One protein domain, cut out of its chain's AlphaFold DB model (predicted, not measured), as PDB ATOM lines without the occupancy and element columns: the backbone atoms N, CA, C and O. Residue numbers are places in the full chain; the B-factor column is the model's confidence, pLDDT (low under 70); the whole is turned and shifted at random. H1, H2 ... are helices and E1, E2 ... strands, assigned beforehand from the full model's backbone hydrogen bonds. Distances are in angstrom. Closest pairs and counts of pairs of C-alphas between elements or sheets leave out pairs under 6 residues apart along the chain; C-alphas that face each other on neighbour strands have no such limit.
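Overview. This is residues 116 to 184 of the 329 residues of an uncharacterized protein of Frankia sp. ACN1ag (UniProt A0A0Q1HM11). Three layers: a small antiparallel sheet between two helices, H1 over one face and H2 over the other, with a tail folding back to pair residues 182 to 183, parallel, with 126 to 127 of E2. The 69 printed residues hold E1, E2, H1, E3, H2 in turn; sheet order E2, E1, E3; class mixed. The whole is compact, radius of gyration of the C-alphas 11.4 A, spanning 36 by 25 by 19 A.

Along the chain. E1 is residues 116 to 120, 12.7 A, from C-alpha 116 (-3.182, 59.921, 155.309). E2 is 125 to 129, 13.7 A; H1 136 to 145, 14.1 A; E3 148 to 151, 6.7 A. H2, 158 to 171, 20.1 A, ends at C-alpha 171 (-19.887, 65.423, 162.554).

Arrangement. In the hairpin E1 and E2, 144 degrees, N 118 and O 126 are within hydrogen-bond range, 3.0 A; between antiparallel E1 and E3, N 119 and O 150, 2.8 A. E2, H1, E3 form a split strand-helix-strand unit, E1 between the strands, its crossover right-handed. H1 is over E1 and E3, height over the sheet 8.9 A; its closest C-alphas to E3 are Ala 140 and Val 151, 6.3 A. H2, on the opposite face, is over E2 and E1, height 9.0 A; its closest C-alphas to E1 are Cys 161 and Pro 117, 5.3 A. On the local plane H2 runs along E1 only just, at 29 degrees. In H1 and H2 every O i to N i+4 pair is within hydrogen-bond range.

Size, cuts and confidence. The printed part has no cut and no long link. Residues 121 to 124, 131 to 134 and 174 to 184 have pLDDT under 70.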
ATOM      1  N   LEU A 116      -2.818  58.978 154.253       84.44
ATOM      2  CA  LEU A 116      -3.182  59.921 155.309       84.44
ATOM      3  C   LEU A 116      -4.339  60.805 154.815       84.44
ATOM      4  O   LEU A 116      -4.152  61.512 153.819       84.44
ATOM      5  N   PRO A 117      -5.527  60.766 155.448       84.50
ATOM      6  CA  PRO A 117      -6.625  61.661 155.107       84.50
ATOM      7  C   PRO A 117      -6.487  62.998 155.845       84.50
ATOM      8  O   PRO A 117      -6.140  63.035 157.027       84.50
ATOM      9  N   TRP A 118      -6.805  64.106 155.181       83.56
ATOM     10  CA  TRP A 118      -6.986  65.404 155.842       83.56
ATOM     11  C   TRP A 118      -8.028  66.253 155.119       83.56
ATOM     12  O   TRP A 118      -8.419  65.977 153.984       83.56
ATOM     13  N   VAL A 119      -8.473  67.302 155.797       78.75
ATOM     14  CA  VAL A 119      -9.374  68.331 155.277       78.75
ATOM     15  C   VAL A 119      -8.615  69.653 155.288       78.75
ATOM     16  O   VAL A 119      -8.050  70.018 156.317       78.75
ATOM     17  N   ASP A 120      -8.558  70.357 154.159       80.69
ATOM     18  CA  ASP A 120      -7.878  71.657 154.051       80.69
ATOM     19  C   ASP A 120      -8.799  72.856 154.346       80.69
ATOM     20  O   ASP A 120      -9.997  72.696 154.580       80.69
ATOM     21  N   ALA A 121      -8.249  74.074 154.353       66.69
ATOM     22  CA  ALA A 121      -9.002  75.313 154.573       66.69
ATOM     23  C   ALA A 121     -10.058  75.606 153.489       66.69
ATOM     24  O   ALA A 121     -11.081  76.223 153.787       66.69
ATOM     25  N   ALA A 122      -9.862  75.106 152.261       66.56
ATOM     26  CA  ALA A 122     -10.892  75.104 151.217       66.56
ATOM     27  C   ALA A 122     -11.998  74.068 151.498       66.56
ATOM     28  O   ALA A 122     -12.929  73.912 150.708       66.56
ATOM     29  N   ARG A 123     -11.896  73.379 152.641       64.56
ATOM     30  CA  ARG A 123     -12.754  72.298 153.105       64.56
ATOM     31  C   ARG A 123     -12.813  71.192 152.065       64.56
ATOM     32  O   ARG A 123     -13.847  70.578 151.902       64.56
ATOM     33  N   VAL A 124     -11.714  70.920 151.359       66.94
ATOM     34  CA  VAL A 124     -11.606  69.782 150.442       66.94
ATOM     35  C   VAL A 124     -11.053  68.574 151.188       66.94
ATOM     36  O   VAL A 124     -10.019  68.663 151.846       66.94
ATOM     37  N   GLY A 125     -11.747  67.436 151.099       70.06
ATOM     38  CA  GLY A 125     -11.255  66.162 151.609       70.06
ATOM     39  C   GLY A 125     -10.144  65.684 150.689       70.06
ATOM     40  O   GLY A 125     -10.380  65.481 149.500       70.06
ATOM     41  N   ARG A 126      -8.930  65.536 151.211       73.56
ATOM     42  CA  ARG A 126      -7.756  65.120 150.442       73.56
ATOM     43  C   ARG A 126      -7.142  63.863 151.037       73.56
ATOM     44  O   ARG A 126      -7.302  63.567 152.221       73.56
ATOM     45  N   GLN A 127      -6.437  63.128 150.185       72.81
ATOM     46  CA  GLN A 127      -5.632  61.986 150.593       72.81
ATOM     47  C   GLN A 127      -4.205  62.127 150.065       72.81
ATOM     48  O   GLN A 127      -3.970  62.672 148.986       72.81
ATOM     49  N   LEU A 128      -3.257  61.621 150.846       76.12
ATOM     50  CA  LEU A 128      -1.826  61.660 150.568       76.12
ATOM     51  C   LEU A 128      -1.359  60.236 150.705       76.12
ATOM     52  O   LEU A 128      -1.506  59.628 151.766       76.12
ATOM     53  N   ALA A 129      -0.828  59.711 149.610       71.06
ATOM     54  CA  ALA A 129      -0.093  58.468 149.661       71.06
ATOM     55  C   ALA A 129       1.188  58.715 150.461       71.06
ATOM     56  O   ALA A 129       1.981  59.584 150.101       71.06
ATOM     57  N   LEU A 130       1.359  57.971 151.548       70.88
ATOM     58  CA  LEU A 130       2.568  58.031 152.359       70.88
ATOM     59  C   LEU A 130       3.641  57.156 151.710       70.88
ATOM     60  O   LEU A 130       3.382  56.005 151.344       70.88
ATOM     61  N   ALA A 131       4.851  57.691 151.571       69.50
ATOM     62  CA  ALA A 131       6.014  56.890 151.239       69.50
ATOM     63  C   ALA A 131       6.359  55.945 152.410       69.50
ATOM     64  O   ALA A 131       6.051  56.248 153.563       69.50
ATOM     65  N   PRO A 132       7.034  54.808 152.156       55.78
ATOM     66  CA  PRO A 132       7.405  53.854 153.208       55.78
ATOM     67  C   PRO A 132       8.257  54.450 154.339       55.78
ATOM     68  O   PRO A 132       8.234  53.935 155.458       55.78
ATOM     69  N   ASP A 133       8.994  55.519 154.034       60.84
ATOM     70  CA  ASP A 133       9.881  56.222 154.961       60.84
ATOM     71  C   ASP A 133       9.306  57.556 155.458       60.84
ATOM     72  O   ASP A 133       9.970  58.249 156.230       60.84
ATOM     73  N   ASP A 134       8.093  57.926 155.035       67.75
ATOM     74  CA  ASP A 134       7.458  59.150 155.512       67.75
ATOM     75  C   ASP A 134       7.139  59.029 157.006       67.75
ATOM     76  O   ASP A 134       6.436  58.118 157.456       67.75
ATOM     77  N   ASP A 135       7.636  59.988 157.781       76.88
ATOM     78  CA  ASP A 135       7.242  60.162 159.170       76.88
ATOM     79  C   ASP A 135       5.826  60.756 159.205       76.88
ATOM     80  O   ASP A 135       5.613  61.924 158.874       76.88
ATOM     81  N   VAL A 136       4.846  59.926 159.569       77.31
ATOM     82  CA  VAL A 136       3.420  60.285 159.596       77.31
ATOM     83  C   VAL A 136       3.164  61.511 160.465       77.31
ATOM     84  O   VAL A 136       2.360  62.360 160.079       77.31
ATOM     85  N   ASP A 137       3.853  61.635 161.600       76.69
ATOM     86  CA  ASP A 137       3.658  62.750 162.523       76.69
ATOM     87  C   ASP A 137       4.218  64.040 161.920       76.69
ATOM     88  O   ASP A 137       3.561  65.084 161.951       76.69
ATOM     89  N   GLN A 138       5.379  63.958 161.266       76.38
ATOM     90  CA  GLN A 138       5.955  65.087 160.538       76.38
ATOM     91  C   GLN A 138       5.093  65.495 159.335       76.38
ATOM     92  O   GLN A 138       4.901  66.683 159.070       76.38
ATOM     93  N   VAL A 139       4.549  64.529 158.594       78.88
ATOM     94  CA  VAL A 139       3.643  64.786 157.467       78.88
ATOM     95  C   VAL A 139       2.358  65.445 157.961       78.88
ATOM     96  O   VAL A 139       1.945  66.454 157.389       78.88
ATOM     97  N   ALA A 140       1.765  64.929 159.037       82.19
ATOM     98  CA  ALA A 140       0.579  65.506 159.654       82.19
ATOM     99  C   ALA A 140       0.833  66.943 160.125       82.19
ATOM    100  O   ALA A 140       0.009  67.821 159.878       82.19
ATOM    101  N   GLU A 141       1.989  67.211 160.734       81.81
ATOM    102  CA  GLU A 141       2.346  68.553 161.193       81.81
ATOM    103  C   GLU A 141       2.564  69.537 160.039       81.81
ATOM    104  O   GLU A 141       2.075  70.670 160.081       81.81
ATOM    105  N   ARG A 142       3.206  69.095 158.948       82.31
ATOM    106  CA  ARG A 142       3.310  69.896 157.717       82.31
ATOM    107  C   ARG A 142       1.934  70.231 157.148       82.31
ATOM    108  O   ARG A 142       1.720  71.367 156.737       82.31
ATOM    109  N   LEU A 143       1.004  69.275 157.141       82.50
ATOM    110  CA  LEU A 143      -0.360  69.499 156.659       82.50
ATOM    111  C   LEU A 143      -1.109  70.514 157.532       82.50
ATOM    112  O   LEU A 143      -1.735  71.420 156.986       82.50
ATOM    113  N   ARG A 144      -1.004  70.424 158.865       83.75
ATOM    114  CA  ARG A 144      -1.580  71.426 159.785       83.75
ATOM    115  C   ARG A 144      -0.992  72.813 159.543       83.75
ATOM    116  O   ARG A 144      -1.741  73.772 159.388       83.75
ATOM    117  N   THR A 145       0.331  72.902 159.419       82.19
ATOM    118  CA  THR A 145       1.040  74.159 159.125       82.19
ATOM    119  C   THR A 145       0.622  74.747 157.772       82.19
ATOM    120  O   THR A 145       0.505  75.960 157.630       82.19
ATOM    121  N   ALA A 146       0.323  73.893 156.788       78.00
ATOM    122  CA  ALA A 146      -0.200  74.283 155.479       78.00
ATOM    123  C   ALA A 146      -1.703  74.643 155.483       78.00
ATOM    124  O   ALA A 146      -2.278  74.878 154.420       78.00
ATOM    125  N   GLY A 147      -2.351  74.690 156.654       81.44
ATOM    126  CA  GLY A 147      -3.751  75.087 156.802       81.44
ATOM    127  C   GLY A 147      -4.755  73.935 156.728       81.44
ATOM    128  O   GLY A 147      -5.917  74.164 156.387       81.44
ATOM    129  N   ALA A 148      -4.345  72.696 157.024       83.50
ATOM    130  CA  ALA A 148      -5.295  71.607 157.230       83.50
ATOM    131  C   ALA A 148      -6.167  71.879 158.466       83.50
ATOM    132  O   ALA A 148      -5.656  72.050 159.570       83.50
ATOM    133  N   LEU A 149      -7.487  71.872 158.279       82.38
ATOM    134  CA  LEU A 149      -8.473  72.012 159.353       82.38
ATOM    135  C   LEU A 149      -8.523  70.767 160.244       82.38
ATOM    136  O   LEU A 149      -8.751  70.876 161.445       82.38
ATOM    137  N   ALA A 150      -8.318  69.585 159.660       85.25
ATOM    138  CA  ALA A 150      -8.261  68.323 160.386       85.25
ATOM    139  C   ALA A 150      -7.362  67.328 159.652       85.25
ATOM    140  O   ALA A 150      -7.456  67.203 158.434       85.25
ATOM    141  N   VAL A 151      -6.532  66.587 160.387       86.94
ATOM    142  CA  VAL A 151      -5.718  65.480 159.862       86.94
ATOM    143  C   VAL A 151      -6.124  64.212 160.602       86.94
ATOM    144  O   VAL A 151      -6.066  64.174 161.831       86.94
ATOM    145  N   GLY A 152      -6.573  63.200 159.864       85.81
ATOM    146  CA  GLY A 152      -6.996  61.923 160.428       85.81
ATOM    147  C   GLY A 152      -5.825  60.984 160.709       85.81
ATOM    148  O   GLY A 152      -4.702  61.234 160.269       85.81
ATOM    149  N   PRO A 153      -6.063  59.875 161.428       86.50
ATOM    150  CA  PRO A 153      -5.042  58.853 161.606       86.50
ATOM    151  C   PRO A 153      -4.702  58.201 160.260       86.50
ATOM    152  O   PRO A 153      -5.567  58.086 159.384       86.50
ATOM    153  N   ALA A 154      -3.456  57.746 160.103       82.62
ATOM    154  CA  ALA A 154      -3.026  57.038 158.902       82.62
ATOM    155  C   ALA A 154      -3.856  55.762 158.683       82.62
ATOM    156  O   ALA A 154      -4.191  55.031 159.616       82.62
ATOM    157  N   GLN A 155      -4.193  55.496 157.426       85.75
ATOM    158  CA  GLN A 155      -5.125  54.461 157.004       85.75
ATOM    159  C   GLN A 155      -4.442  53.418 156.132       85.75
ATOM    160  O   GLN A 155      -3.499  53.683 155.381       85.75
ATOM    161  N   THR A 156      -4.958  52.193 156.206       78.94
ATOM    162  CA  THR A 156      -4.429  51.055 155.447       78.94
ATOM    163  C   THR A 156      -4.942  50.992 154.011       78.94
ATOM    164  O   THR A 156      -4.423  50.231 153.198       78.94
ATOM    165  N   SER A 157      -5.960  51.789 153.679       79.38
ATOM    166  CA  SER A 157      -6.558  51.839 152.346       79.38
ATOM    167  C   SER A 157      -7.188  53.202 152.049       79.38
ATOM    168  O   SER A 157      -7.595  53.924 152.961       79.38
ATOM    169  N   GLN A 158      -7.348  53.517 150.760       77.00
ATOM    170  CA  GLN A 158      -8.093  54.699 150.306       77.00
ATOM    171  C   GLN A 158      -9.571  54.661 150.711       77.00
ATOM    172  O   GLN A 158     -10.188  55.705 150.898       77.00
ATOM    173  N   ARG A 159     -10.168  53.466 150.824       80.88
ATOM    174  CA  ARG A 159     -11.558  53.329 151.278       80.88
ATOM    175  C   ARG A 159     -11.695  53.804 152.723       80.88
ATOM    176  O   ARG A 159     -12.521  54.658 152.984       80.88
ATOM    177  N   ALA A 160     -10.807  53.354 153.607       79.75
ATOM    178  CA  ALA A 160     -10.796  53.801 154.998       79.75
ATOM    179  C   ALA A 160     -10.511  55.312 155.143       79.75
ATOM    180  O   ALA A 160     -11.054  55.951 156.038       79.75
ATOM    181  N   CYS A 161      -9.719  55.913 154.240       83.00
ATOM    182  CA  CYS A 161      -9.581  57.377 154.172       83.00
ATOM    183  C   CYS A 161     -10.898  58.070 153.825       83.00
ATOM    184  O   CYS A 161     -11.253  59.047 154.478       83.00
ATOM    185  N   ARG A 162     -11.611  57.574 152.807       81.25
ATOM    186  CA  ARG A 162     -12.914  58.116 152.407       81.25
ATOM    187  C   ARG A 162     -13.935  58.002 153.532       81.25
ATOM    188  O   ARG A 162     -14.500  59.017 153.908       81.25
ATOM    189  N   ASP A 163     -14.056  56.819 154.130       85.56
ATOM    190  CA  ASP A 163     -14.978  56.568 155.241       85.56
ATOM    191  C   ASP A 163     -14.687  57.508 156.431       85.56
ATOM    192  O   ASP A 163     -15.607  58.045 157.049       85.56
ATOM    193  N   TRP A 164     -13.405  57.774 156.724       90.94
ATOM    194  CA  TRP A 164     -13.012  58.741 157.754       90.94
ATOM    195  C   TRP A 164     -13.405  60.182 157.392       90.94
ATOM    196  O   TRP A 164     -13.959  60.888 158.233       90.94
ATOM    197  N   VAL A 165     -13.148  60.621 156.152       83.75
ATOM    198  CA  VAL A 165     -13.535  61.965 155.681       83.75
ATOM    199  C   VAL A 165     -15.054  62.135 155.724       83.75
ATOM    200  O   VAL A 165     -15.533  63.183 156.151       83.75
ATOM    201  N   ASP A 166     -15.813  61.115 155.323       83.00
ATOM    202  CA  ASP A 166     -17.276  61.137 155.350       83.00
ATOM    203  C   ASP A 166     -17.809  61.192 156.789       83.00
ATOM    204  O   ASP A 166     -18.631  62.051 157.102       83.00
ATOM    205  N   THR A 167     -17.240  60.401 157.705       88.56
ATOM    206  CA  THR A 167     -17.564  60.477 159.142       88.56
ATOM    207  C   THR A 167     -17.275  61.870 159.711       88.56
ATOM    208  O   THR A 167     -18.072  62.430 160.466       88.56
ATOM    209  N   TRP A 168     -16.141  62.472 159.338       86.69
ATOM    210  CA  TRP A 168     -15.792  63.821 159.779       86.69
ATOM    211  C   TRP A 168     -16.794  64.865 159.259       86.69
ATOM    212  O   TRP A 168     -17.154  65.777 160.005       86.69
ATOM    213  N   ARG A 169     -17.291  64.719 158.020       80.31
ATOM    214  CA  ARG A 169     -18.324  65.599 157.435       80.31
ATOM    215  C   ARG A 169     -19.642  65.516 158.189       80.31
ATOM    216  O   ARG A 169     -20.219  66.555 158.494       80.31
ATOM    217  N   GLU A 170     -20.098  64.305 158.499       83.75
ATOM    218  CA  GLU A 170     -21.335  64.085 159.256       83.75
ATOM    219  C   GLU A 170     -21.286  64.770 160.628       83.75
ATOM    220  O   GLU A 170     -22.272  65.351 161.077       83.75
ATOM    221  N   GLN A 171     -20.112  64.773 161.263       85.88
ATOM    222  CA  GLN A 171     -19.887  65.423 162.554       85.88
ATOM    223  C   GLN A 171     -19.756  66.954 162.461       85.88
ATOM    224  O   GLN A 171     -19.893  67.637 163.475       85.88
ATOM    225  N   HIS A 172     -19.519  67.509 161.267       81.75
ATOM    226  CA  HIS A 172     -19.286  68.943 161.048       81.75
ATOM    227  C   HIS A 172     -20.168  69.506 159.908       81.75
ATOM    228  O   HIS A 172     -19.649  70.027 158.917       81.75
ATOM    229  N   PRO A 173     -21.512  69.478 160.045       70.50
ATOM    230  CA  PRO A 173     -22.460  69.797 158.967       70.50
ATOM    231  C   PRO A 173     -22.460  71.269 158.518       70.50
ATOM    232  O   PRO A 173     -22.984  71.591 157.457       70.50
ATOM    233  N   ALA A 174     -21.847  72.177 159.287       69.88
ATOM    234  CA  ALA A 174     -21.638  73.575 158.889       69.88
ATOM    235  C   ALA A 174     -20.494  73.757 157.860       69.88
ATOM    236  O   ALA A 174     -20.153  74.884 157.481       69.88
ATOM    237  N   ALA A 175     -19.860  72.666 157.415       57.12
ATOM    238  CA  ALA A 175     -18.905  72.675 156.317       57.12
ATOM    239  C   ALA A 175     -19.641  72.719 154.951       57.12
ATOM    240  O   ALA A 175     -20.475  71.854 154.699       57.12
ATOM    241  N   PRO A 176     -19.369  73.692 154.049       53.75
ATOM    242  CA  PRO A 176     -19.882  73.693 152.686       53.75
ATOM    243  C   PRO A 176     -19.494  72.405 151.959       53.75
ATOM    244  O   PRO A 176     -18.464  71.795 152.250       53.75
ATOM    245  N   ALA A 177     -20.344  72.020 151.006       49.97
ATOM    246  CA  ALA A 177     -20.242  70.778 150.255       49.97
ATOM    247  C   ALA A 177     -18.842  70.594 149.657       49.97
ATOM    248  O   ALA A 177     -18.366  71.371 148.829       49.97
ATOM    249  N   ILE A 178     -18.189  69.537 150.117       48.31
ATOM    250  CA  ILE A 178     -16.811  69.215 149.800       48.31
ATOM    251  C   ILE A 178     -16.760  68.409 148.492       48.31
ATOM    252  O   ILE A 178     -17.435  67.385 148.383       48.31
ATOM    253  N   ALA A 179     -15.928  68.808 147.526       49.38
ATOM    254  CA  ALA A 179     -15.692  68.026 146.307       49.38
ATOM    255  C   ALA A 179     -15.085  66.636 146.608       49.38
ATOM    256  O   ALA A 179     -14.469  66.418 147.655       49.38
ATOM    257  N   ALA A 180     -15.268  65.677 145.694       50.94
ATOM    258  CA  ALA A 180     -14.727  64.321 145.821       50.94
ATOM    259  C   ALA A 180     -13.206  64.323 146.070       50.94
ATOM    260  O   ALA A 180     -12.498  65.208 145.592       50.94
ATOM    261  N   VAL A 181     -12.724  63.320 146.814       49.53
ATOM    262  CA  VAL A 181     -11.319  63.199 147.236       49.53
ATOM    263  C   VAL A 181     -10.376  63.305 146.037       49.53
ATOM    264  O   VAL A 181     -10.457  62.492 145.117       49.53
ATOM    265  N   GLN A 182      -9.490  64.302 146.052       54.19
ATOM    266  CA  GLN A 182      -8.470  64.492 145.019       54.19
ATOM    267  C   GLN A 182      -7.121  63.931 145.479       54.19
ATOM    268  O   GLN A 182      -6.680  64.197 146.601       54.19
ATOM    269  N   ASP A 183      -6.461  63.183 144.592       50.25
ATOM    270  CA  ASP A 183      -5.079  62.739 144.769       50.25
ATOM    271  C   ASP A 183      -4.130  63.923 144.562       50.25
ATOM    272  O   ASP A 183      -4.092  64.516 143.482       50.25
ATOM    273  N   VAL A 184      -3.341  64.263 145.583       47.50
ATOM    274  CA  VAL A 184      -2.271  65.257 145.442       47.50
ATOM    275  C   VAL A 184      -0.960  64.527 145.136       47.50
ATOM    276  O   VAL A 184      -0.499  63.749 145.975       47.50
TER     277      VAL A 184